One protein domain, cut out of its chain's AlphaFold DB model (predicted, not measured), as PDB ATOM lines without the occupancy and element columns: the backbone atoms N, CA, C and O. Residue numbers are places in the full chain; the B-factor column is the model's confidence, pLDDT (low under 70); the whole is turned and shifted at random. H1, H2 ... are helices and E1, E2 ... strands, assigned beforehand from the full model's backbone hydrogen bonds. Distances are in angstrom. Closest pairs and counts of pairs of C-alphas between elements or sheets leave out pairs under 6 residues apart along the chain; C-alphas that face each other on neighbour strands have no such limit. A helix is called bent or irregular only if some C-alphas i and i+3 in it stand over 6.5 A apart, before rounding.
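Overview. This is residues 34 to 194 of the 194 residues of an uncharacterized protein of Brevundimonas sp (UniProt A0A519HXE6). Picture one twisted sheet of eight strands, its long strands E1, E2, E3, E8 and E7 side by side as a wall, with H2 and H1 packed over one face, H3 over E7 and E8, and H4 tucked in at one end, where the sheet curls round it. Beyond E7 comes E5, with the short strands E4 and E6 both on its far side. The printed part has 161 residues, and along it come H1, H2, E1, E2, E3, H3, E4, E5, E6, H4, E7 and E8, a mixed class of helices and strands. The neighbour strands are antiparallel, and the sheet is branched at E5. The whole is compact, with a radius of gyration of the C-alphas of 15.3 A and spans of 45 by 33 by 31 A.

Along the chain. Find C-alpha 34 at (34.678, -33.478, -5.499); from there H1 runs through residues 34 to 44, 14.5 A long. It is irregular, but only just: C-alphas 39 and 42 are 6.50 A apart. H2 is residues 48 to 57, 14.2 A. Residues 58 to 73 have no named element. E1, residues 74 to 83, spans 24.9 A and bends by 67 degrees at residue 77. E2, residues 88 to 100, spans 35.3 A and bends by 55 degrees at residue 94; E3, residues 103 to 115, spans 36.6 A. H3 is residues 119 to 130, 16.1 A, beginning at C-alpha 119, (29.013, -41.655, 1.884). Next look for E4, residues 135 to 137, 6.4 A; E5, residues 140 to 148, 22.6 A; and E6, residues 151 to 154, 9.5 A. H4 is residues 160 to 168, 12.2 A. E7, residues 172 to 180, spans 25.9 A, and E8, residues 183 to 193, spans 31.8 A and ends at C-alpha 193, (16.062, -14.927, -12.235).

Arrangement. Start with the sheet. E1, E2 and E3 form a meander, each strand the antiparallel neighbour of the one before; look for N 80 and O 91, 2.8 A apart, and N 96 and O 107, 2.8 A. E3 has E8 on its other side, with N 110 and O 188 3.0 A apart. E8 and E7 are a hairpin, with N 176 and O 187 at 2.9 A. E5 is the next neighbour of E7, with N 143 and O 175 at 2.9 A. E4, E5 and E6 are a second meander: E4 and E6 lie on one side of E5, E7 on the other, with N 135 and O 142 at 2.8 A and N 148 and O 151 at 2.8 A. H1 is over E3 and E8 at a height over the sheet of 8.6 A, slantwise to the strands, its line and that of E3 at 34 degrees on the local plane; the closest C-alphas of H1 and E3 are those of Cys 41 and Cys 110, 5.2 A apart. H2, on the same face, is over E2 at a height of 9.4 A, along the strands. H1 and H2 touch, at a steep tilt of 45 degrees, opposite ways; their closest C-alphas, of Ala 44 and Ala 51, are 5.0 A apart. H3 is over E7 and E8 at a height of 9.1 A. H4 is on the sheet too, and its closest C-alpha to E8 is that of Ala 167, 4.4 A from that of Arg 192. H3 and H4 are apart. Every O i to N i+4 pair is within hydrogen-bond range in H2, H3 and H4, and 5 of 7 in H1.

Size, cuts and confidence. The two C-alphas farthest apart, of Ala 85 and Ser 102, are 48.7 A apart. The printed part has no cut and ends at residue 194, the chain's last. The link from H2 to E1, 16 residues, is the one long link; in it residues 61 to 62 pair antiparallel with residues 80 to 81 of E1. The mean pLDDT of the printed part is 94.9, and no printed residue is under 70.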
ATOM      1  N   ILE A  34      34.457 -34.908  -5.763       97.94
ATOM      2  CA  ILE A  34      34.678 -33.478  -5.499       97.94
ATOM      3  C   ILE A  34      35.636 -32.903  -6.548       97.94
ATOM      4  O   ILE A  34      35.373 -31.831  -7.092       97.94
ATOM      5  N   ALA A  35      36.719 -33.616  -6.872       97.88
ATOM      6  CA  ALA A  35      37.650 -33.193  -7.914       97.88
ATOM      7  C   ALA A  35      36.968 -33.152  -9.288       97.88
ATOM      8  O   ALA A  35      37.133 -32.181 -10.023       97.88
ATOM      9  N   THR A  36      36.137 -34.150  -9.601       97.94
ATOM     10  CA  THR A  36      35.413 -34.230 -10.879       97.94
ATOM     11  C   THR A  36      34.384 -33.105 -11.017       97.94
ATOM     12  O   THR A  36      34.331 -32.443 -12.052       97.94
ATOM     13  N   VAL A  37      33.610 -32.808  -9.965       98.25
ATOM     14  CA  VAL A  37      32.695 -31.650  -9.960       98.25
ATOM     15  C   VAL A  37      33.452 -30.344 -10.155       98.25
ATOM     16  O   VAL A  37      33.001 -29.495 -10.919       98.25
ATOM     17  N   ASN A  38      34.599 -30.167  -9.501       98.25
ATOM     18  CA  ASN A  38      35.385 -28.948  -9.663       98.25
ATOM     19  C   ASN A  38      35.955 -28.820 -11.083       98.25
ATOM     20  O   ASN A  38      35.836 -27.757 -11.695       98.25
ATOM     21  N   GLY A  39      36.524 -29.904 -11.616       98.31
ATOM     22  CA  GLY A  39      37.160 -29.938 -12.932       98.31
ATOM     23  C   GLY A  39      36.188 -29.822 -14.104       98.31
ATOM     24  O   GLY A  39      36.566 -29.289 -15.139       98.31
ATOM     25  N   ILE A  40      34.938 -30.265 -13.939       98.50
ATOM     26  CA  ILE A  40      33.923 -30.222 -14.999       98.50
ATOM     27  C   ILE A  40      32.873 -29.152 -14.695       98.50
ATOM     28  O   ILE A  40      32.770 -28.151 -15.398       98.50
ATOM     29  N   CYS A  41      32.093 -29.335 -13.632       98.44
ATOM     30  CA  CYS A  41      30.902 -28.529 -13.370       98.44
ATOM     31  C   CYS A  41      31.216 -27.100 -12.919       98.44
ATOM     32  O   CYS A  41      30.645 -26.141 -13.443       98.44
ATOM     33  N   VAL A  42      32.131 -26.937 -11.959       97.94
ATOM     34  CA  VAL A  42      32.530 -25.607 -11.479       97.94
ATOM     35  C   VAL A  42      33.351 -24.896 -12.547       97.94
ATOM     36  O   VAL A  42      33.083 -23.732 -12.828       97.94
ATOM     37  N   ALA A  43      34.295 -25.579 -13.196       98.06
ATOM     38  CA  ALA A  43      35.081 -25.002 -14.286       98.06
ATOM     39  C   ALA A  43      34.213 -24.524 -15.466       98.06
ATOM     40  O   ALA A  43      34.512 -23.491 -16.065       98.06
ATOM     41  N   ALA A  44      33.119 -25.228 -15.773       97.81
ATOM     42  CA  ALA A  44      32.199 -24.849 -16.840       97.81
ATOM     43  C   ALA A  44      31.342 -23.612 -16.525       97.81
ATOM     44  O   ALA A  44      30.888 -22.947 -17.449       97.81
ATOM     45  N   GLN A  45      31.111 -23.284 -15.245       96.00
ATOM     46  CA  GLN A  45      30.293 -22.131 -14.832       96.00
ATOM     47  C   GLN A  45      28.920 -22.056 -15.542       96.00
ATOM     48  O   GLN A  45      28.446 -20.971 -15.878       96.00
ATOM     49  N   GLY A  46      28.258 -23.205 -15.726       92.62
ATOM     50  CA  GLY A  46      26.917 -23.296 -16.331       92.62
ATOM     51  C   GLY A  46      26.908 -23.446 -17.848       92.62
ATOM     52  O   GLY A  46      25.886 -23.825 -18.413       92.62
ATOM     53  N   ASP A  47      28.047 -23.238 -18.509       96.25
ATOM     54  CA  ASP A  47      28.177 -23.478 -19.942       96.25
ATOM     55  C   ASP A  47      28.153 -24.987 -20.233       96.25
ATOM     56  O   ASP A  47      29.101 -25.725 -19.950       96.25
ATOM     57  N   ARG A  48      27.043 -25.455 -20.814       94.94
ATOM     58  CA  ARG A  48      26.829 -26.871 -21.141       94.94
ATOM     59  C   ARG A  48      27.804 -27.389 -22.197       94.94
ATOM     60  O   ARG A  48      28.245 -28.531 -22.087       94.94
ATOM     61  N   ALA A  49      28.153 -26.577 -23.194       96.31
ATOM     62  CA  ALA A  49      29.092 -26.986 -24.237       96.31
ATOM     63  C   ALA A  49      30.498 -27.140 -23.650       96.31
ATOM     64  O   ALA A  49      31.182 -28.131 -23.908       96.31
ATOM     65  N   ARG A  50      30.888 -26.212 -22.771       98.19
ATOM     66  CA  ARG A  50      32.145 -26.312 -22.030       98.19
ATOM     67  C   ARG A  50      32.169 -27.512 -21.083       98.19
ATOM     68  O   ARG A  50      33.170 -28.217 -21.038       98.19
ATOM     69  N   ALA A  51      31.085 -27.775 -20.353       98.12
ATOM     70  CA  ALA A  51      30.986 -28.953 -19.491       98.12
ATOM     71  C   ALA A  51      31.111 -30.261 -20.290       98.12
ATOM     72  O   ALA A  51      31.791 -31.180 -19.843       98.12
ATOM     73  N   ALA A  52      30.507 -30.331 -21.481       97.38
ATOM     74  CA  ALA A  52      30.632 -31.476 -22.380       97.38
ATOM     75  C   ALA A  52      32.080 -31.690 -22.852       97.38
ATOM     76  O   ALA A  52      32.567 -32.820 -22.824       97.38
ATOM     77  N   ALA A  53      32.779 -30.615 -23.230       98.31
ATOM     78  CA  ALA A  53      34.190 -30.681 -23.613       98.31
ATOM     79  C   ALA A  53      35.072 -31.172 -22.453       98.31
ATOM     80  O   ALA A  53      35.823 -32.128 -22.617       98.31
ATOM     81  N   LEU A  54      34.902 -30.602 -21.254       98.62
ATOM     82  CA  LEU A  54      35.639 -31.011 -20.051       98.62
ATOM     83  C   LEU A  54      35.338 -32.464 -19.645       98.62
ATOM     84  O   LEU A  54      36.222 -33.181 -19.183       98.62
ATOM     85  N   ALA A  55      34.097 -32.924 -19.826       98.25
ATOM     86  CA  ALA A  55      33.736 -34.318 -19.592       98.25
ATOM     87  C   ALA A  55      34.433 -35.256 -20.588       98.25
ATOM     88  O   ALA A  55      34.986 -36.277 -20.174       98.25
ATOM     89  N   ALA A  56      34.467 -34.895 -21.873       97.94
ATOM     90  CA  ALA A  56      35.182 -35.657 -22.893       97.94
ATOM     91  C   ALA A  56      36.694 -35.719 -22.609       97.94
ATOM     92  O   ALA A  56      37.279 -36.799 -22.655       97.94
ATOM     93  N   GLU A  57      37.310 -34.595 -22.226       98.06
ATOM     94  CA  GLU A  57      38.718 -34.527 -21.799       98.06
ATOM     95  C   GLU A  57      39.001 -35.423 -20.581       98.06
ATOM     96  O   GLU A  57      40.051 -36.059 -20.502       98.06
ATOM     97  N   ALA A  58      38.043 -35.545 -19.657       96.75
ATOM     98  CA  ALA A  58      38.120 -36.439 -18.501       96.75
ATOM     99  C   ALA A  58      37.796 -37.920 -18.821       96.75
ATOM    100  O   ALA A  58      37.709 -38.755 -17.909       96.75
ATOM    101  N   GLY A  59      37.612 -38.264 -20.101       96.62
ATOM    102  CA  GLY A  59      37.362 -39.625 -20.576       96.62
ATOM    103  C   GLY A  59      35.915 -40.099 -20.428       96.62
ATOM    104  O   GLY A  59      35.665 -41.306 -20.445       96.62
ATOM    105  N   TYR A  60      34.955 -39.188 -20.250       98.06
ATOM    106  CA  TYR A  60      33.536 -39.530 -20.299       98.06
ATOM    107  C   TYR A  60      33.042 -39.570 -21.746       98.06
ATOM    108  O   TYR A  60      33.397 -38.730 -22.568       98.06
ATOM    109  N   SER A  61      32.174 -40.532 -22.048       98.25
ATOM    110  CA  SER A  61      31.518 -40.654 -23.353       98.25
ATOM    111  C   SER A  61      30.060 -40.205 -23.264       98.25
ATOM    112  O   SER A  61      29.421 -40.491 -22.250       98.25
ATOM    113  N   PRO A  62      29.505 -39.527 -24.285       97.94
ATOM    114  CA  PRO A  62      28.092 -39.160 -24.289       97.94
ATOM    115  C   PRO A  62      27.213 -40.413 -24.234       97.94
ATOM    116  O   PRO A  62      27.541 -41.438 -24.836       97.94
ATOM    117  N   VAL A  63      26.091 -40.326 -23.524       97.56
ATOM    118  CA  VAL A  63      25.079 -41.389 -23.505       97.56
ATOM    119  C   VAL A  63      23.843 -40.990 -24.311       97.56
ATOM    120  O   VAL A  63      23.570 -39.797 -24.452       97.56
ATOM    121  N   PRO A  64      23.060 -41.961 -24.813       95.94
ATOM    122  CA  PRO A  64      21.744 -41.684 -25.380       95.94
ATOM    123  C   PRO A  64      20.809 -41.026 -24.357       95.94
ATOM    124  O   PRO A  64      20.873 -41.339 -23.166       95.94
ATOM    125  N   ASP A  65      19.869 -40.206 -24.829       93.06
ATOM    126  CA  ASP A  65      18.885 -39.513 -23.979       93.06
ATOM    127  C   ASP A  65      18.082 -40.466 -23.080       93.06
ATOM    128  O   ASP A  65      17.752 -40.126 -21.948       93.06
ATOM    129  N   SER A  66      17.826 -41.695 -23.540       93.69
ATOM    130  CA  SER A  66      17.133 -42.733 -22.763       93.69
ATOM    131  C   SER A  66      17.891 -43.194 -21.513       93.69
ATOM    132  O   SER A  66      17.291 -43.799 -20.626       93.69
ATOM    133  N   MET A  67      19.196 -42.923 -21.433       93.12
ATOM    134  CA  MET A  67      20.040 -43.221 -20.273       93.12
ATOM    135  C   MET A  67      20.240 -42.010 -19.356       93.12
ATOM    136  O   MET A  67      20.781 -42.167 -18.260       93.12
ATOM    137  N   VAL A  68      19.837 -40.810 -19.781       92.44
ATOM    138  CA  VAL A  68      19.960 -39.596 -18.973       92.44
ATOM    139  C   VAL A  68      18.903 -39.629 -17.863       92.44
ATOM    140  O   VAL A  68      17.712 -39.723 -18.164       92.44
ATOM    141  N   PRO A  69      19.291 -39.554 -16.574       85.75
ATOM    142  CA  PRO A  69      18.330 -39.573 -15.480       85.75
ATOM    143  C   PRO A  69      17.301 -38.450 -15.613       85.75
ATOM    144  O   PRO A  69      17.649 -37.282 -15.776       85.75
ATOM    145  N   PHE A  70      16.021 -38.798 -15.504       87.81
ATOM    146  CA  PHE A  70      14.957 -37.806 -15.537       87.81
ATOM    147  C   PHE A  70      14.946 -36.985 -14.244       87.81
ATOM    148  O   PHE A  70      14.773 -37.528 -13.150       87.81
ATOM    149  N   LEU A  71      15.056 -35.663 -14.378       86.25
ATOM    150  CA  LEU A  71      14.811 -34.716 -13.298       86.25
ATOM    151  C   LEU A  71      13.523 -33.943 -13.588       86.25
ATOM    152  O   LEU A  71      13.277 -33.452 -14.689       86.25
ATOM    153  N   ARG A  72      12.655 -33.824 -12.581       87.31
ATOM    154  CA  ARG A  72      11.400 -33.080 -12.735       87.31
ATOM    155  C   ARG A  72      11.707 -31.626 -13.107       87.31
ATOM    156  O   ARG A  72      12.515 -30.980 -12.446       87.31
ATOM    157  N   ASN A  73      10.997 -31.108 -14.109       88.69
ATOM    158  CA  ASN A  73      11.158 -29.746 -14.630       88.69
ATOM    159  C   ASN A  73      12.561 -29.454 -15.187       88.69
ATOM    160  O   ASN A  73      12.929 -28.282 -15.288       88.69
ATOM    161  N   SER A  74      13.339 -30.489 -15.532       93.69
ATOM    162  CA  SER A  74      14.583 -30.289 -16.261       93.69
ATOM    163  C   SER A  74      14.353 -30.206 -17.764       93.69
ATOM    164  O   SER A  74      13.533 -30.942 -18.312       93.69
ATOM    165  N   SER A  75      15.127 -29.366 -18.433       95.50
ATOM    166  CA  SER A  75      15.211 -29.271 -19.885       95.50
ATOM    167  C   SER A  75      16.672 -29.212 -20.328       95.50
ATOM    168  O   SER A  75      17.583 -29.059 -19.509       95.50
ATOM    169  N   GLU A  76      16.887 -29.331 -21.642       95.00
ATOM    170  CA  GLU A  76      18.205 -29.169 -22.269       95.00
ATOM    171  C   GLU A  76      19.287 -30.083 -21.659       95.00
ATOM    172  O   GLU A  76      20.449 -29.687 -21.510       95.00
ATOM    173  N   THR A  77      18.891 -31.296 -21.266       96.69
ATOM    174  CA  THR A  77      19.753 -32.225 -20.541       96.69
ATOM    175  C   THR A  77      20.732 -32.935 -21.461       96.69
ATOM    176  O   THR A  77      20.366 -33.322 -22.566       96.69
ATOM    177  N   ALA A  78      21.950 -33.162 -20.980       97.00
ATOM    178  CA  ALA A  78      22.932 -34.025 -21.632       97.00
ATOM    179  C   ALA A  78      23.636 -34.885 -20.582       97.00
ATOM    180  O   ALA A  78      23.900 -34.410 -19.474       97.00
ATOM    181  N   GLY A  79      23.932 -36.136 -20.928       97.75
ATOM    182  CA  GLY A  79      24.588 -37.088 -20.040       97.75
ATOM    183  C   GLY A  79      25.860 -37.667 -20.638       97.75
ATOM    184  O   GLY A  79      25.952 -37.892 -21.844       97.75
ATOM    185  N   PHE A  80      26.817 -37.960 -19.767       98.44
ATOM    186  CA  PHE A  80      28.080 -38.586 -20.114       98.44
ATOM    187  C   PHE A  80      28.410 -39.648 -19.077       98.44
ATOM    188  O   PHE A  80      28.212 -39.433 -17.884       98.44
ATOM    189  N   MET A  81      28.934 -40.785 -19.506       97.94
ATOM    190  CA  MET A  81      29.255 -41.901 -18.629       97.94
ATOM    191  C   MET A  81      30.705 -42.323 -18.815       97.94
ATOM    192  O   MET A  81      31.239 -42.321 -19.925       97.94
ATOM    193  N   ARG A  82      31.327 -42.715 -17.708       96.44
ATOM    194  CA  ARG A  82      32.623 -43.379 -17.672       96.44
ATOM    195  C   ARG A  82      32.504 -44.585 -16.756       96.44
ATOM    196  O   ARG A  82      31.929 -44.486 -15.676       96.44
ATOM    197  N   SER A  83      33.041 -45.712 -17.192       94.62
ATOM    198  CA  SER A  83      33.068 -46.949 -16.417       94.62
ATOM    199  C   SER A  83      34.489 -47.487 -16.404       94.62
ATOM    200  O   SER A  83      35.173 -47.448 -17.428       94.62
ATOM    201  N   ASN A  84      34.938 -47.959 -15.250       90.19
ATOM    202  CA  ASN A  84      36.202 -48.663 -15.083       90.19
ATOM    203  C   ASN A  84      35.990 -49.864 -14.137       90.19
ATOM    204  O   ASN A  84      34.866 -50.166 -13.743       90.19
ATOM    205  N   ALA A  85      37.056 -50.590 -13.786       90.12
ATOM    206  CA  ALA A  85      36.915 -51.774 -12.932       90.12
ATOM    207  C   ALA A  85      36.543 -51.455 -11.466       90.12
ATOM    208  O   ALA A  85      36.121 -52.357 -10.747       90.12
ATOM    209  N   ALA A  86      36.702 -50.206 -11.018       90.56
ATOM    210  CA  ALA A  86      36.404 -49.762  -9.658       90.56
ATOM    211  C   ALA A  86      35.026 -49.090  -9.526       90.56
ATOM    212  O   ALA A  86      34.403 -49.200  -8.469       90.56
ATOM    213  N   ASP A  87      34.544 -48.403 -10.567       92.94
ATOM    214  CA  ASP A  87      33.298 -47.643 -10.518       92.94
ATOM    215  C   ASP A  87      32.607 -47.441 -11.875       92.94
ATOM    216  O   ASP A  87      33.160 -47.642 -12.958       92.94
ATOM    217  N   ILE A  88      31.362 -46.977 -11.774       94.75
ATOM    218  CA  ILE A  88      30.642 -46.302 -12.849       94.75
ATOM    219  C   ILE A  88      30.368 -44.878 -12.379       94.75
ATOM    220  O   ILE A  88      29.820 -44.673 -11.291       94.75
ATOM    221  N   SER A  89      30.684 -43.896 -13.216       96.88
ATOM    222  CA  SER A  89      30.375 -42.491 -12.976       96.88
ATOM    223  C   SER A  89      29.617 -41.860 -14.132       96.88
ATOM    224  O   SER A  89      29.767 -42.238 -15.295       96.88
ATOM    225  N   PHE A  90      28.790 -40.879 -13.792       97.50
ATOM    226  CA  PHE A  90      27.928 -40.172 -14.723       97.50
ATOM    227  C   PHE A  90      28.030 -38.669 -14.491       97.50
ATOM    228  O   PHE A  90      27.899 -38.218 -13.353       97.50
ATOM    229  N   VAL A  91      28.211 -37.902 -15.559       98.06
ATOM    230  CA  VAL A  91      28.098 -36.443 -15.575       98.06
ATOM    231  C   VAL A  91      26.789 -36.088 -16.262       98.06
ATOM    232  O   VAL A  91      26.520 -36.556 -17.364       98.06
ATOM    233  N   MET A  92      25.978 -35.248 -15.635       97.62
ATOM    234  CA  MET A  92      24.729 -34.746 -16.192       97.62
ATOM    235  C   MET A  92      24.758 -33.226 -16.205       97.62
ATOM    236  O   MET A  92      25.116 -32.614 -15.205       97.62
ATOM    237  N   THR A  93      24.322 -32.612 -17.295       98.00
ATOM    238  CA  THR A  93      24.067 -31.169 -17.361       98.00
ATOM    239  C   THR A  93      22.617 -30.911 -17.727       98.00
ATOM    240  O   THR A  93      21.957 -31.792 -18.281       98.00
ATOM    241  N   GLY A  94      22.119 -29.715 -17.437       97.00
ATOM    242  CA  GLY A  94      20.807 -29.278 -17.893       97.00
ATOM    243  C   GLY A  94      20.370 -27.972 -17.249       97.00
ATOM    244  O   GLY A  94      21.160 -27.260 -16.625       97.00
ATOM    245  N   LYS A  95      19.085 -27.664 -17.399       96.38
ATOM    246  CA  LYS A  95      18.433 -26.515 -16.768       96.38
ATOM    247  C   LYS A  95      17.219 -26.984 -15.996       96.38
ATOM    248  O   LYS A  95      16.498 -27.840 -16.484       96.38
ATOM    249  N   ILE A  96      16.975 -26.420 -14.821       95.12
ATOM    250  CA  ILE A  96      15.733 -26.607 -14.068       95.12
ATOM    251  C   ILE A  96      15.077 -25.247 -13.909       95.12
ATOM    252  O   ILE A  96      15.693 -24.324 -13.380       95.12
ATOM    253  N   THR A  97      13.815 -25.137 -14.303       94.62
ATOM    254  CA  THR A  97      13.024 -23.930 -14.054       94.62
ATOM    255  C   THR A  97      12.077 -24.179 -12.896       94.62
ATOM    256  O   THR A  97      11.329 -25.160 -12.873       94.62
ATOM    257  N   ARG A  98      12.092 -23.276 -11.919       91.69
ATOM    258  CA  ARG A  98      11.215 -23.334 -10.757       91.69
ATOM    259  C   ARG A  98      10.554 -21.990 -10.518       91.69
ATOM    260  O   ARG A  98      11.187 -20.947 -10.605       91.69
ATOM    261  N   ARG A  99       9.285 -22.031 -10.123       92.19
ATOM    262  CA  ARG A  99       8.556 -20.856  -9.657       92.19
ATOM    263  C   ARG A  99       8.702 -20.698  -8.142       92.19
ATOM    264  O   ARG A  99       8.517 -21.668  -7.406       92.19
ATOM    265  N   VAL A 100       9.028 -19.491  -7.693       90.50
ATOM    266  CA  VAL A 100       9.153 -19.115  -6.277       90.50
ATOM    267  C   VAL A 100       8.338 -17.840  -6.074       90.50
ATOM    268  O   VAL A 100       8.684 -16.773  -6.580       90.50
ATOM    269  N   GLY A 101       7.182 -17.970  -5.421       88.75
ATOM    270  CA  GLY A 101       6.162 -16.922  -5.421       88.75
ATOM    271  C   GLY A 101       5.701 -16.572  -6.845       88.75
ATOM    272  O   GLY A 101       5.230 -17.429  -7.597       88.75
ATOM    273  N   SER A 102       5.836 -15.302  -7.224       91.44
ATOM    274  CA  SER A 102       5.523 -14.803  -8.570       91.44
ATOM    275  C   SER A 102       6.707 -14.845  -9.541       91.44
ATOM    276  O   SER A 102       6.498 -14.618 -10.732       91.44
ATOM    277  N   GLN A 103       7.920 -15.146  -9.068       95.06
ATOM    278  CA  GLN A 103       9.141 -15.088  -9.870       95.06
ATOM    279  C   GLN A 103       9.551 -16.468 -10.399       95.06
ATOM    280  O   GLN A 103       9.281 -17.503  -9.782       95.06
ATOM    281  N   SER A 104      10.207 -16.469 -11.560       95.06
ATOM    282  CA  SER A 104      10.833 -17.650 -12.154       95.06
ATOM    283  C   SER A 104      12.319 -17.662 -11.809       95.06
ATOM    284  O   SER A 104      13.005 -16.654 -11.962       95.06
ATOM    285  N   VAL A 105      12.815 -18.804 -11.341       95.12
ATOM    286  CA  VAL A 105      14.235 -19.057 -11.106       95.12
ATOM    287  C   VAL A 105      14.672 -20.163 -12.055       95.12
ATOM    288  O   VAL A 105      14.174 -21.290 -11.982       95.12
ATOM    289  N   VAL A 106      15.613 -19.841 -12.935       96.19
ATOM    290  CA  VAL A 106      16.284 -20.804 -13.806       96.19
ATOM    291  C   VAL A 106      17.578 -21.226 -13.125       96.19
ATOM    292  O   VAL A 106      18.372 -20.395 -12.694       96.19
ATOM    293  N   MET A 107      17.784 -22.529 -13.005       95.69
ATOM    294  CA  MET A 107      18.968 -23.129 -12.407       95.69
ATOM    295  C   MET A 107      19.673 -23.954 -13.473       95.69
ATOM    296  O   MET A 107      19.235 -25.057 -13.798       95.69
ATOM    297  N   GLU A 108      20.768 -23.431 -14.015       97.75
ATOM    298  CA  GLU A 108      21.694 -24.272 -14.774       97.75
ATOM    299  C   GLU A 108      22.361 -25.228 -13.791       97.75
ATOM    300  O   GLU A 108      22.796 -24.803 -12.717       97.75
ATOM    301  N   PHE A 109      22.411 -26.511 -14.129       97.12
ATOM    302  CA  PHE A 109      23.024 -27.510 -13.270       97.12
ATOM    303  C   PHE A 109      24.030 -28.364 -14.024       97.12
ATOM    304  O   PHE A 109      23.885 -28.652 -15.214       97.12
ATOM    305  N   CYS A 110      25.039 -28.796 -13.281       98.38
ATOM    306  CA  CYS A 110      25.932 -29.871 -13.660       98.38
ATOM    307  C   CYS A 110      26.143 -30.761 -12.435       98.38
ATOM    308  O   CYS A 110      26.508 -30.277 -11.362       98.38
ATOM    309  N   GLY A 111      25.854 -32.049 -12.580       97.44
ATOM    310  CA  GLY A 111      25.973 -33.040 -11.523       97.44
ATOM    311  C   GLY A 111      26.916 -34.165 -11.909       97.44
ATOM    312  O   GLY A 111      26.938 -34.591 -13.060       97.44
ATOM    313  N   VAL A 112      27.667 -34.660 -10.934       97.94
ATOM    314  CA  VAL A 112      28.511 -35.847 -11.072       97.94
ATOM    315  C   VAL A 112      28.031 -36.877 -10.071       97.94
ATOM    316  O   VAL A 112      27.922 -36.585  -8.879       97.94
ATOM    317  N   SER A 113      27.755 -38.081 -10.552       97.12
ATOM    318  CA  SER A 113      27.436 -39.237  -9.723       97.12
ATOM    319  C   SER A 113      28.465 -40.338  -9.914       97.12
ATOM    320  O   SER A 113      29.065 -40.456 -10.983       97.12
ATOM    321  N   ALA A 114      28.670 -41.140  -8.877       96.75
ATOM    322  CA  ALA A 114      29.524 -42.317  -8.923       96.75
ATOM    323  C   ALA A 114      28.900 -43.451  -8.110       96.75
ATOM    324  O   ALA A 114      28.134 -43.218  -7.170       96.75
ATOM    325  N   ARG A 115      29.213 -44.688  -8.489       95.12
ATOM    326  CA  ARG A 115      28.848 -45.896  -7.749       95.12
ATOM    327  C   ARG A 115      29.948 -46.962  -7.893       95.12
ATOM    328  O   ARG A 115      30.339 -47.237  -9.027       95.12
ATOM    329  N   PRO A 116      30.387 -47.596  -6.790       95.00
ATOM    330  CA  PRO A 116      29.991 -47.322  -5.405       95.00
ATOM    331  C   PRO A 116      30.565 -45.994  -4.863       95.00
ATOM    332  O   PRO A 116      31.406 -45.357  -5.491       95.00
ATOM    333  N   THR A 117      30.099 -45.539  -3.697       95.00
ATOM    334  CA  THR A 117      30.669 -44.383  -2.983       95.00
ATOM    335  C   THR A 117      30.653 -44.600  -1.470       95.00
ATOM    336  O   THR A 117      29.655 -45.060  -0.918       95.00
ATOM    337  N   ASP A 118      31.731 -44.208  -0.782       95.00
ATOM    338  CA  ASP A 118      31.736 -44.078   0.679       95.00
ATOM    339  C   ASP A 118      31.089 -42.746   1.090       95.00
ATOM    340  O   ASP A 118      31.712 -41.680   1.073       95.00
ATOM    341  N   HIS A 119      29.812 -42.815   1.477       94.94
ATOM    342  CA  HIS A 119      29.013 -41.655   1.884       94.94
ATOM    343  C   HIS A 119      29.618 -40.876   3.052       94.94
ATOM    344  O   HIS A 119      29.479 -39.652   3.121       94.94
ATOM    345  N   ARG A 120      30.247 -41.571   4.007       95.19
ATOM    346  CA  ARG A 120      30.785 -40.942   5.217       95.19
ATOM    347  C   ARG A 120      32.070 -40.202   4.880       95.19
ATOM    348  O   ARG A 120      32.200 -39.040   5.267       95.19
ATOM    349  N   ALA A 121      32.980 -40.851   4.155       95.69
ATOM    350  CA  ALA A 121      34.223 -40.230   3.709       95.69
ATOM    351  C   ALA A 121      33.939 -39.015   2.814       95.69
ATOM    352  O   ALA A 121      34.477 -37.935   3.063       95.69
ATOM    353  N   LEU A 122      33.018 -39.152   1.851       96.38
ATOM    354  CA  LEU A 122      32.612 -38.051   0.976       96.38
ATOM    355  C   LEU A 122      32.057 -36.865   1.769       96.38
ATOM    356  O   LEU A 122      32.479 -35.733   1.553       96.38
ATOM    357  N   ASN A 123      31.128 -37.104   2.699       95.69
ATOM    358  CA  ASN A 123      30.504 -36.030   3.470       95.69
ATOM    359  C   ASN A 123      31.508 -35.287   4.368       95.69
ATOM    360  O   ASN A 123      31.457 -34.060   4.461       95.69
ATOM    361  N   THR A 124      32.427 -36.010   5.013       96.81
ATOM    362  CA  THR A 124      33.500 -35.402   5.816       96.81
ATOM    363  C   THR A 124      34.376 -34.508   4.946       96.81
ATOM    364  O   THR A 124      34.515 -33.319   5.237       96.81
ATOM    365  N   ARG A 125      34.867 -35.041   3.821       97.44
ATOM    366  CA  ARG A 125      35.754 -34.310   2.912       97.44
ATOM    367  C   ARG A 125      35.067 -33.111   2.264       97.44
ATOM    368  O   ARG A 125      35.683 -32.063   2.077       97.44
ATOM    369  N   LEU A 126      33.780 -33.238   1.939       97.12
ATOM    370  CA  LEU A 126      32.982 -32.147   1.391       97.12
ATOM    371  C   LEU A 126      32.850 -31.001   2.395       97.12
ATOM    372  O   LEU A 126      33.098 -29.856   2.035       97.12
ATOM    373  N   ARG A 127      32.527 -31.294   3.660       96.62
ATOM    374  CA  ARG A 127      32.462 -30.272   4.718       96.62
ATOM    375  C   ARG A 127      33.790 -29.539   4.892       96.62
ATOM    376  O   ARG A 127      33.788 -28.315   4.990       96.62
ATOM    377  N   GLU A 128      34.898 -30.275   4.914       97.12
ATOM    378  CA  GLU A 128      36.249 -29.705   5.007       97.12
ATOM    379  C   GLU A 128      36.557 -28.801   3.807       97.12
ATOM    380  O   GLU A 128      37.016 -27.677   3.977       97.12
ATOM    381  N   THR A 129      36.212 -29.249   2.596       96.38
ATOM    382  CA  THR A 129      36.404 -28.483   1.352       96.38
ATOM    383  C   THR A 129      35.554 -27.207   1.319       96.38
ATOM    384  O   THR A 129      35.974 -26.156   0.817       96.38
ATOM    385  N   MET A 130      34.320 -27.277   1.821       97.00
ATOM    386  CA  MET A 130      33.412 -26.134   1.816       97.00
ATOM    387  C   MET A 130      33.767 -25.116   2.901       97.00
ATOM    388  O   MET A 130      33.733 -23.921   2.623       97.00
ATOM    389  N   GLY A 131      34.151 -25.559   4.099       96.62
ATOM    390  CA  GLY A 131      34.532 -24.671   5.205       96.62
ATOM    391  C   GLY A 131      33.356 -23.940   5.871       96.62
ATOM    392  O   GLY A 131      33.565 -23.073   6.713       96.62
ATOM    393  N   PHE A 132      32.116 -24.279   5.512       96.31
ATOM    394  CA  PHE A 132      30.883 -23.781   6.128       96.31
ATOM    395  C   PHE A 132      29.790 -24.851   6.060       96.31
ATOM    396  O   PHE A 132      29.929 -25.832   5.336       96.31
ATOM    397  N   ALA A 133      28.714 -24.695   6.833       94.94
ATOM    398  CA  ALA A 133      27.639 -25.685   6.903       94.94
ATOM    399  C   ALA A 133      26.683 -25.602   5.695       94.94
ATOM    400  O   ALA A 133      26.436 -24.501   5.192       94.94
ATOM    401  N   PRO A 134      26.096 -26.730   5.248       95.44
ATOM    402  CA  PRO A 134      24.988 -26.688   4.308       95.44
ATOM    403  C   PRO A 134      23.754 -26.075   4.977       95.44
ATOM    404  O   PRO A 134      23.569 -26.147   6.193       95.44
ATOM    405  N   VAL A 135      22.885 -25.497   4.162       94.62
ATOM    406  CA  VAL A 135      21.631 -24.882   4.586       94.62
ATOM    407  C   VAL A 135      20.461 -25.645   3.983       94.62
ATOM    408  O   VAL A 135      20.509 -26.085   2.832       94.62
ATOM    409  N   ARG A 136      19.401 -25.806   4.777       88.44
ATOM    410  CA  ARG A 136      18.113 -26.332   4.318       88.44
ATOM    411  C   ARG A 136      17.174 -25.173   4.043       88.44
ATOM    412  O   ARG A 136      16.984 -24.316   4.903       88.44
ATOM    413  N   GLY A 137      16.567 -25.159   2.868       79.62
ATOM    414  CA  GLY A 137      15.605 -24.130   2.495       79.62
ATOM    415  C   GLY A 137      15.152 -24.300   1.057       79.62
ATOM    416  O   GLY A 137      15.803 -24.990   0.277       79.62
ATOM    417  N   ALA A 138      13.983 -23.753   0.727       71.38
ATOM    418  CA  ALA A 138      13.367 -23.910  -0.585       71.38
ATOM    419  C   ALA A 138      13.318 -25.384  -1.062       71.38
ATOM    420  O   ALA A 138      13.474 -25.657  -2.244       71.38
ATOM    421  N   GLY A 139      13.118 -26.358  -0.169       72.75
ATOM    422  CA  GLY A 139      13.032 -27.778  -0.541       72.75
ATOM    423  C   GLY A 139      14.355 -28.439  -0.960       72.75
ATOM    424  O   GLY A 139      14.315 -29.532  -1.516       72.75
ATOM    425  N   ILE A 140      15.506 -27.809  -0.696       78.50
ATOM    426  CA  ILE A 140      16.840 -28.367  -0.957       78.50
ATOM    427  C   ILE A 140      17.740 -28.268   0.286       78.50
ATOM    428  O   ILE A 140      17.609 -27.345   1.092       78.50
ATOM    429  N   GLU A 141      18.662 -29.221   0.439       89.62
ATOM    430  CA  GLU A 141      19.815 -29.124   1.343       89.62
ATOM    431  C   GLU A 141      21.066 -28.930   0.485       89.62
ATOM    432  O   GLU A 141      21.406 -29.790  -0.327       89.62
ATOM    433  N   ALA A 142      21.729 -27.784   0.624       95.38
ATOM    434  CA  ALA A 142      22.888 -27.449  -0.195       95.38
ATOM    435  C   ALA A 142      23.845 -26.511   0.538       95.38
ATOM    436  O   ALA A 142      23.445 -25.712   1.383       95.38
ATOM    437  N   TYR A 143      25.116 -26.552   0.160       97.69
ATOM    438  CA  TYR A 143      26.040 -25.464   0.456       97.69
ATOM    439  C   TYR A 143      25.708 -24.305  -0.478       97.69
ATOM    440  O   TYR A 143      25.777 -24.465  -1.695       97.69
ATOM    441  N   ALA A 144      25.338 -23.155   0.078       97.56
ATOM    442  CA  ALA A 144      24.909 -21.993  -0.688       97.56
ATOM    443  C   ALA A 144      25.822 -20.800  -0.437       97.56
ATOM    444  O   ALA A 144      26.124 -20.493   0.715       97.56
ATOM    445  N   TRP A 145      26.236 -20.109  -1.496       98.00
ATOM    446  CA  TRP A 145      27.052 -18.902  -1.376       98.00
ATOM    447  C   TRP A 145      26.812 -17.931  -2.531       98.00
ATOM    448  O   TRP A 145      26.298 -18.303  -3.588       98.00
ATOM    449  N   LEU A 146      27.191 -16.674  -2.315       98.00
ATOM    450  CA  LEU A 146      27.458 -15.731  -3.396       98.00
ATOM    451  C   LEU A 146      28.944 -15.794  -3.738       98.00
ATOM    452  O   LEU A 146      29.793 -15.792  -2.844       98.00
ATOM    453  N   GLN A 147      29.251 -15.858  -5.027       97.38
ATOM    454  CA  GLN A 147      30.609 -15.677  -5.513       97.38
ATOM    455  C   GLN A 147      30.935 -14.178  -5.540       97.38
ATOM    456  O   GLN A 147      30.292 -13.416  -6.257       97.38
ATOM    457  N   THR A 148      31.923 -13.750  -4.757       96.06
ATOM    458  CA  THR A 148      32.422 -12.367  -4.722       96.06
ATOM    459  C   THR A 148      33.887 -12.322  -5.178       96.06
ATOM    460  O   THR A 148      34.518 -13.384  -5.294       96.06
ATOM    461  N   PRO A 149      34.452 -11.130  -5.450       95.62
ATOM    462  CA  PRO A 149      35.882 -10.982  -5.733       95.62
ATOM    463  C   PRO A 149      36.785 -11.485  -4.596       95.62
ATOM    464  O   PRO A 149      37.860 -12.017  -4.848       95.62
ATOM    465  N   GLU A 150      36.326 -11.370  -3.349       94.69
ATOM    466  CA  GLU A 150      37.037 -11.813  -2.142       94.69
ATOM    467  C   GLU A 150      36.876 -13.320  -1.876       94.69
ATOM    468  O   GLU A 150      37.537 -13.870  -0.994       94.69
ATOM    469  N   GLY A 151      36.006 -14.006  -2.625       95.19
ATOM    470  CA  GLY A 151      35.815 -15.449  -2.549       95.19
ATOM    471  C   GLY A 151      34.360 -15.860  -2.348       95.19
ATOM    472  O   GLY A 151      33.455 -15.414  -3.050       95.19
ATOM    473  N   ARG A 152      34.130 -16.809  -1.435       97.19
ATOM    474  CA  ARG A 152      32.791 -17.348  -1.159       97.19
ATOM    475  C   ARG A 152      32.168 -16.591   0.011       97.19
ATOM    476  O   ARG A 152      32.698 -16.660   1.115       97.19
ATOM    477  N   ALA A 153      31.022 -15.954  -0.208       97.44
ATOM    478  CA  ALA A 153      30.188 -15.397   0.855       97.44
ATOM    479  C   ALA A 153      29.049 -16.386   1.188       97.44
ATOM    480  O   ALA A 153      28.046 -16.423   0.465       97.44
ATOM    481  N   PRO A 154      29.197 -17.242   2.220       97.06
ATOM    482  CA  PRO A 154      28.244 -18.309   2.501       97.06
ATOM    483  C   PRO A 154      26.917 -17.762   3.019       97.06
ATOM    484  O   PRO A 154      26.871 -16.838   3.835       97.06
ATOM    485  N   SER A 155      25.825 -18.383   2.586       94.88
ATOM    486  CA  SER A 155      24.508 -18.102   3.137       94.88
ATOM    487  C   SER A 155      24.275 -18.879   4.430       94.88
ATOM    488  O   SER A 155      24.693 -20.026   4.568       94.88
ATOM    489  N   ARG A 156      23.544 -18.268   5.366       91.56
ATOM    490  CA  ARG A 156      23.070 -18.922   6.599       91.56
ATOM    491  C   ARG A 156      21.652 -19.491   6.473       91.56
ATOM    492  O   ARG A 156      21.212 -20.206   7.364       91.56
ATOM    493  N   SER A 157      20.935 -19.165   5.395       89.88
ATOM    494  CA  SER A 157      19.564 -19.617   5.135       89.88
ATOM    495  C   SER A 157      19.246 -19.604   3.630       89.88
ATOM    496  O   SER A 157      19.905 -18.933   2.838       89.88
ATOM    497  N   LEU A 158      18.250 -20.382   3.217       90.31
ATOM    498  CA  LEU A 158      17.694 -20.382   1.859       90.31
ATOM    499  C   LEU A 158      16.171 -20.239   1.926       90.31
ATOM    500  O   LEU A 158      15.427 -21.064   1.394       90.31
ATOM    501  N   SER A 159      15.689 -19.216   2.633       91.75
ATOM    502  CA  SER A 159      14.281 -18.827   2.525       91.75
ATOM    503  C   SER A 159      13.975 -18.355   1.100       91.75
ATOM    504  O   SER A 159      14.867 -17.878   0.401       91.75
ATOM    505  N   ASP A 160      12.719 -18.451   0.668       92.06
ATOM    506  CA  ASP A 160      12.315 -18.030  -0.679       92.06
ATOM    507  C   ASP A 160      12.730 -16.574  -1.007       92.06
ATOM    508  O   ASP A 160      13.346 -16.368  -2.055       92.06
ATOM    509  N   PRO A 161      12.528 -15.565  -0.128       92.62
ATOM    510  CA  PRO A 161      13.007 -14.204  -0.389       92.62
ATOM    511  C   PRO A 161      14.531 -14.109  -0.519       92.62
ATOM    512  O   PRO A 161      15.040 -13.362  -1.352       92.62
ATOM    513  N   GLN A 162      15.269 -14.875   0.287       93.25
ATOM    514  CA  GLN A 162      16.728 -14.881   0.243       93.25
ATOM    515  C   GLN A 162      17.252 -15.565  -1.019       93.25
ATOM    516  O   GLN A 162      18.174 -15.051  -1.644       93.25
ATOM    517  N   LEU A 163      16.641 -16.682  -1.423       93.25
ATOM    518  CA  LEU A 163      16.932 -17.360  -2.682       93.25
ATOM    519  C   LEU A 163      16.740 -16.402  -3.862       93.25
ATOM    520  O   LEU A 163      17.633 -16.281  -4.693       93.25
ATOM    521  N   LEU A 164      15.606 -15.695  -3.909       95.00
ATOM    522  CA  LEU A 164      15.306 -14.722  -4.962       95.00
ATOM    523  C   LEU A 164      16.306 -13.561  -4.967       95.00
ATOM    524  O   LEU A 164      16.841 -13.219  -6.020       95.00
ATOM    525  N   SER A 165      16.618 -13.003  -3.794       95.19
ATOM    526  CA  SER A 165      17.609 -11.931  -3.652       95.19
ATOM    527  C   SER A 165      19.004 -12.366  -4.110       95.19
ATOM    528  O   SER A 165      19.659 -11.637  -4.852       95.19
ATOM    529  N   MET A 166      19.448 -13.568  -3.733       96.06
ATOM    530  CA  MET A 166      20.738 -14.110  -4.161       96.06
ATOM    531  C   MET A 166      20.748 -14.429  -5.661       96.06
ATOM    532  O   MET A 166      21.701 -14.065  -6.349       96.06
ATOM    533  N   ALA A 167      19.698 -15.059  -6.193       96.31
ATOM    534  CA  ALA A 167      19.582 -15.392  -7.614       96.31
ATOM    535  C   ALA A 167      19.564 -14.139  -8.506       96.31
ATOM    536  O   ALA A 167      20.144 -14.155  -9.592       96.31
ATOM    537  N   ALA A 168      18.976 -13.034  -8.033       96.81
ATOM    538  CA  ALA A 168      18.968 -11.749  -8.736       96.81
ATOM    539  C   ALA A 168      20.377 -11.183  -8.986       96.81
ATOM    540  O   ALA A 168      20.575 -10.427  -9.932       96.81
ATOM    541  N   THR A 169      21.369 -11.569  -8.177       96.56
ATOM    542  CA  THR A 169      22.762 -11.126  -8.364       96.56
ATOM    543  C   THR A 169      23.463 -11.810  -9.544       96.56
ATOM    544  O   THR A 169      24.513 -11.349  -9.984       96.56
ATOM    545  N   GLY A 170      22.961 -12.966 -10.004       96.00
ATOM    546  CA  GLY A 170      23.665 -13.852 -10.944       96.00
ATOM    547  C   GLY A 170      24.930 -14.525 -10.379       96.00
ATOM    548  O   GLY A 170      25.538 -15.373 -11.036       96.00
ATOM    549  N   GLN A 171      25.321 -14.194  -9.145       97.44
ATOM    550  CA  GLN A 171      26.512 -14.717  -8.470       97.44
ATOM    551  C   GLN A 171      26.202 -15.873  -7.518       97.44
ATOM    552  O   GLN A 171      27.108 -16.434  -6.903       97.44
ATOM    553  N   MET A 172      24.930 -16.254  -7.389       97.44
ATOM    554  CA  MET A 172      24.526 -17.367  -6.544       97.44
ATOM    555  C   MET A 172      25.084 -18.689  -7.059       97.44
ATOM    556  O   MET A 172      25.045 -18.971  -8.259       97.44
ATOM    557  N   ARG A 173      25.580 -19.499  -6.126       97.81
ATOM    558  CA  ARG A 173      26.083 -20.854  -6.334       97.81
ATOM    559  C   ARG A 173      25.494 -21.783  -5.283       97.81
ATOM    560  O   ARG A 173      25.386 -21.407  -4.114       97.81
ATOM    561  N   LEU A 174      25.136 -22.994  -5.700       97.56
ATOM    562  CA  LEU A 174      24.703 -24.062  -4.804       97.56
ATOM    563  C   LEU A 174      25.478 -25.340  -5.110       97.56
ATOM    564  O   LEU A 174      25.714 -25.651  -6.274       97.56
ATOM    565  N   LEU A 175      25.809 -26.105  -4.075       97.81
ATOM    566  CA  LEU A 175      26.316 -27.468  -4.206       97.81
ATOM    567  C   LEU A 175      25.486 -28.399  -3.321       97.81
ATOM    568  O   LEU A 175      25.544 -28.309  -2.094       97.81
ATOM    569  N   GLY A 176      24.687 -29.258  -3.947       96.00
ATOM    570  CA  GLY A 176      23.901 -30.292  -3.278       96.00
ATOM    571  C   GLY A 176      24.643 -31.625  -3.235       96.00
ATOM    572  O   GLY A 176      25.406 -31.936  -4.150       96.00
ATOM    573  N   LEU A 177      24.394 -32.413  -2.189       95.81
ATOM    574  CA  LEU A 177      24.836 -33.803  -2.073       95.81
ATOM    575  C   LEU A 177      23.604 -34.698  -1.932       95.81
ATOM    576  O   LEU A 177      22.920 -34.654  -0.911       95.81
ATOM    577  N   ASP A 178      23.356 -35.525  -2.940       93.38
ATOM    578  CA  ASP A 178      22.384 -36.612  -2.879       93.38
ATOM    579  C   ASP A 178      23.101 -37.940  -2.609       93.38
ATOM    580  O   ASP A 178      24.162 -38.224  -3.167       93.38
ATOM    581  N   ARG A 179      22.519 -38.756  -1.732       92.25
ATOM    582  CA  ARG A 179      23.046 -40.065  -1.330       92.25
ATOM    583  C   ARG A 179      21.943 -41.080  -1.561       92.25
ATOM    584  O   ARG A 179      20.993 -41.140  -0.783       92.25
ATOM    585  N   SER A 180      22.074 -41.871  -2.620       84.69
ATOM    586  CA  SER A 180      21.040 -42.814  -3.036       84.69
ATOM    587  C   SER A 180      21.640 -44.178  -3.356       84.69
ATOM    588  O   SER A 180      22.532 -44.323  -4.197       84.69
ATOM    589  N   GLY A 181      21.141 -45.204  -2.662       89.69
ATOM    590  CA  GLY A 181      21.637 -46.571  -2.784       89.69
ATOM    591  C   GLY A 181      23.163 -46.657  -2.593       89.69
ATOM    592  O   GLY A 181      23.693 -46.087  -1.632       89.69
ATOM    593  N   PRO A 182      23.889 -47.361  -3.485       92.00
ATOM    594  CA  PRO A 182      25.334 -47.540  -3.360       92.00
ATOM    595  C   PRO A 182      26.158 -46.329  -3.829       92.00
ATOM    596  O   PRO A 182      27.380 -46.397  -3.769       92.00
ATOM    597  N   GLY A 183      25.539 -45.255  -4.334       95.50
ATOM    598  CA  GLY A 183      26.244 -44.133  -4.963       95.50
ATOM    599  C   GLY A 183      25.889 -42.770  -4.377       95.50
ATOM    600  O   GLY A 183      24.878 -42.600  -3.695       95.50
ATOM    601  N   SER A 184      26.732 -41.780  -4.646       96.50
ATOM    602  CA  SER A 184      26.444 -40.375  -4.340       96.50
ATOM    603  C   SER A 184      26.424 -39.533  -5.603       96.50
ATOM    604  O   SER A 184      27.103 -39.854  -6.579       96.50
ATOM    605  N   THR A 185      25.697 -38.422  -5.540       96.44
ATOM    606  CA  THR A 185      25.679 -37.386  -6.569       96.44
ATOM    607  C   THR A 185      25.981 -36.037  -5.937       96.44
ATOM    608  O   THR A 185      25.314 -35.626  -4.989       96.44
ATOM    609  N   LEU A 186      26.956 -35.322  -6.481       97.56
ATOM    610  CA  LEU A 186      27.167 -33.909  -6.195       97.56
ATOM    611  C   LEU A 186      26.611 -33.083  -7.348       97.56
ATOM    612  O   LEU A 186      26.951 -33.345  -8.499       97.56
ATOM    613  N   ILE A 187      25.773 -32.091  -7.052       97.12
ATOM    614  CA  ILE A 187      25.126 -31.260  -8.075       97.12
ATOM    615  C   ILE A 187      25.434 -29.793  -7.815       97.12
ATOM    616  O   ILE A 187      25.051 -29.241  -6.784       97.12
ATOM    617  N   TYR A 188      26.126 -29.171  -8.761       98.12
ATOM    618  CA  TYR A 188      26.407 -27.744  -8.772       98.12
ATOM    619  C   TYR A 188      25.305 -27.011  -9.536       98.12
ATOM    620  O   TYR A 188      25.021 -27.361 -10.682       98.12
ATOM    621  N   PHE A 189      24.704 -25.996  -8.917       97.44
ATOM    622  CA  PHE A 189      23.667 -25.170  -9.534       97.44
ATOM    623  C   PHE A 189      24.075 -23.702  -9.598       97.44
ATOM    624  O   PHE A 189      24.702 -23.173  -8.674       97.44
ATOM    625  N   LEU A 190      23.598 -23.033 -10.648       97.81
ATOM    626  CA  LEU A 190      23.694 -21.593 -10.870       97.81
ATOM    627  C   LEU A 190      22.296 -20.971 -10.978       97.81
ATOM    628  O   LEU A 190      21.792 -20.785 -12.088       97.81
ATOM    629  N   PRO A 191      21.638 -20.667  -9.847       96.31
ATOM    630  CA  PRO A 191      20.332 -20.024  -9.860       96.31
ATOM    631  C   PRO A 191      20.418 -18.586 -10.376       96.31
ATOM    632  O   PRO A 191      21.275 -17.811  -9.942       96.31
ATOM    633  N   ARG A 192      19.494 -18.221 -11.263       96.19
ATOM    634  CA  ARG A 192      19.296 -16.863 -11.783       96.19
ATOM    635  C   ARG A 192      17.805 -16.580 -11.913       96.19
ATOM    636  O   ARG A 192      17.015 -17.508 -12.090       96.19
ATOM    637  N   LEU A 193      17.415 -15.312 -11.833       95.50
ATOM    638  CA  LEU A 193      16.062 -14.927 -12.235       95.50
ATOM    639  C   LEU A 193      15.909 -15.156 -13.745       95.50
ATOM    640  O   LEU A 193      16.821 -14.829 -14.507       95.50
ATOM    641  N   GLY A 194      14.796 -15.776 -14.136       86.00
ATOM    642  CA  GLY A 194      14.445 -16.049 -15.532       86.00
ATOM    643  C   GLY A 194      13.236 -15.274 -16.013       86.00
ATOM    644  O   GLY A 194      12.688 -14.466 -15.229       86.00
TER     645      GLY A 194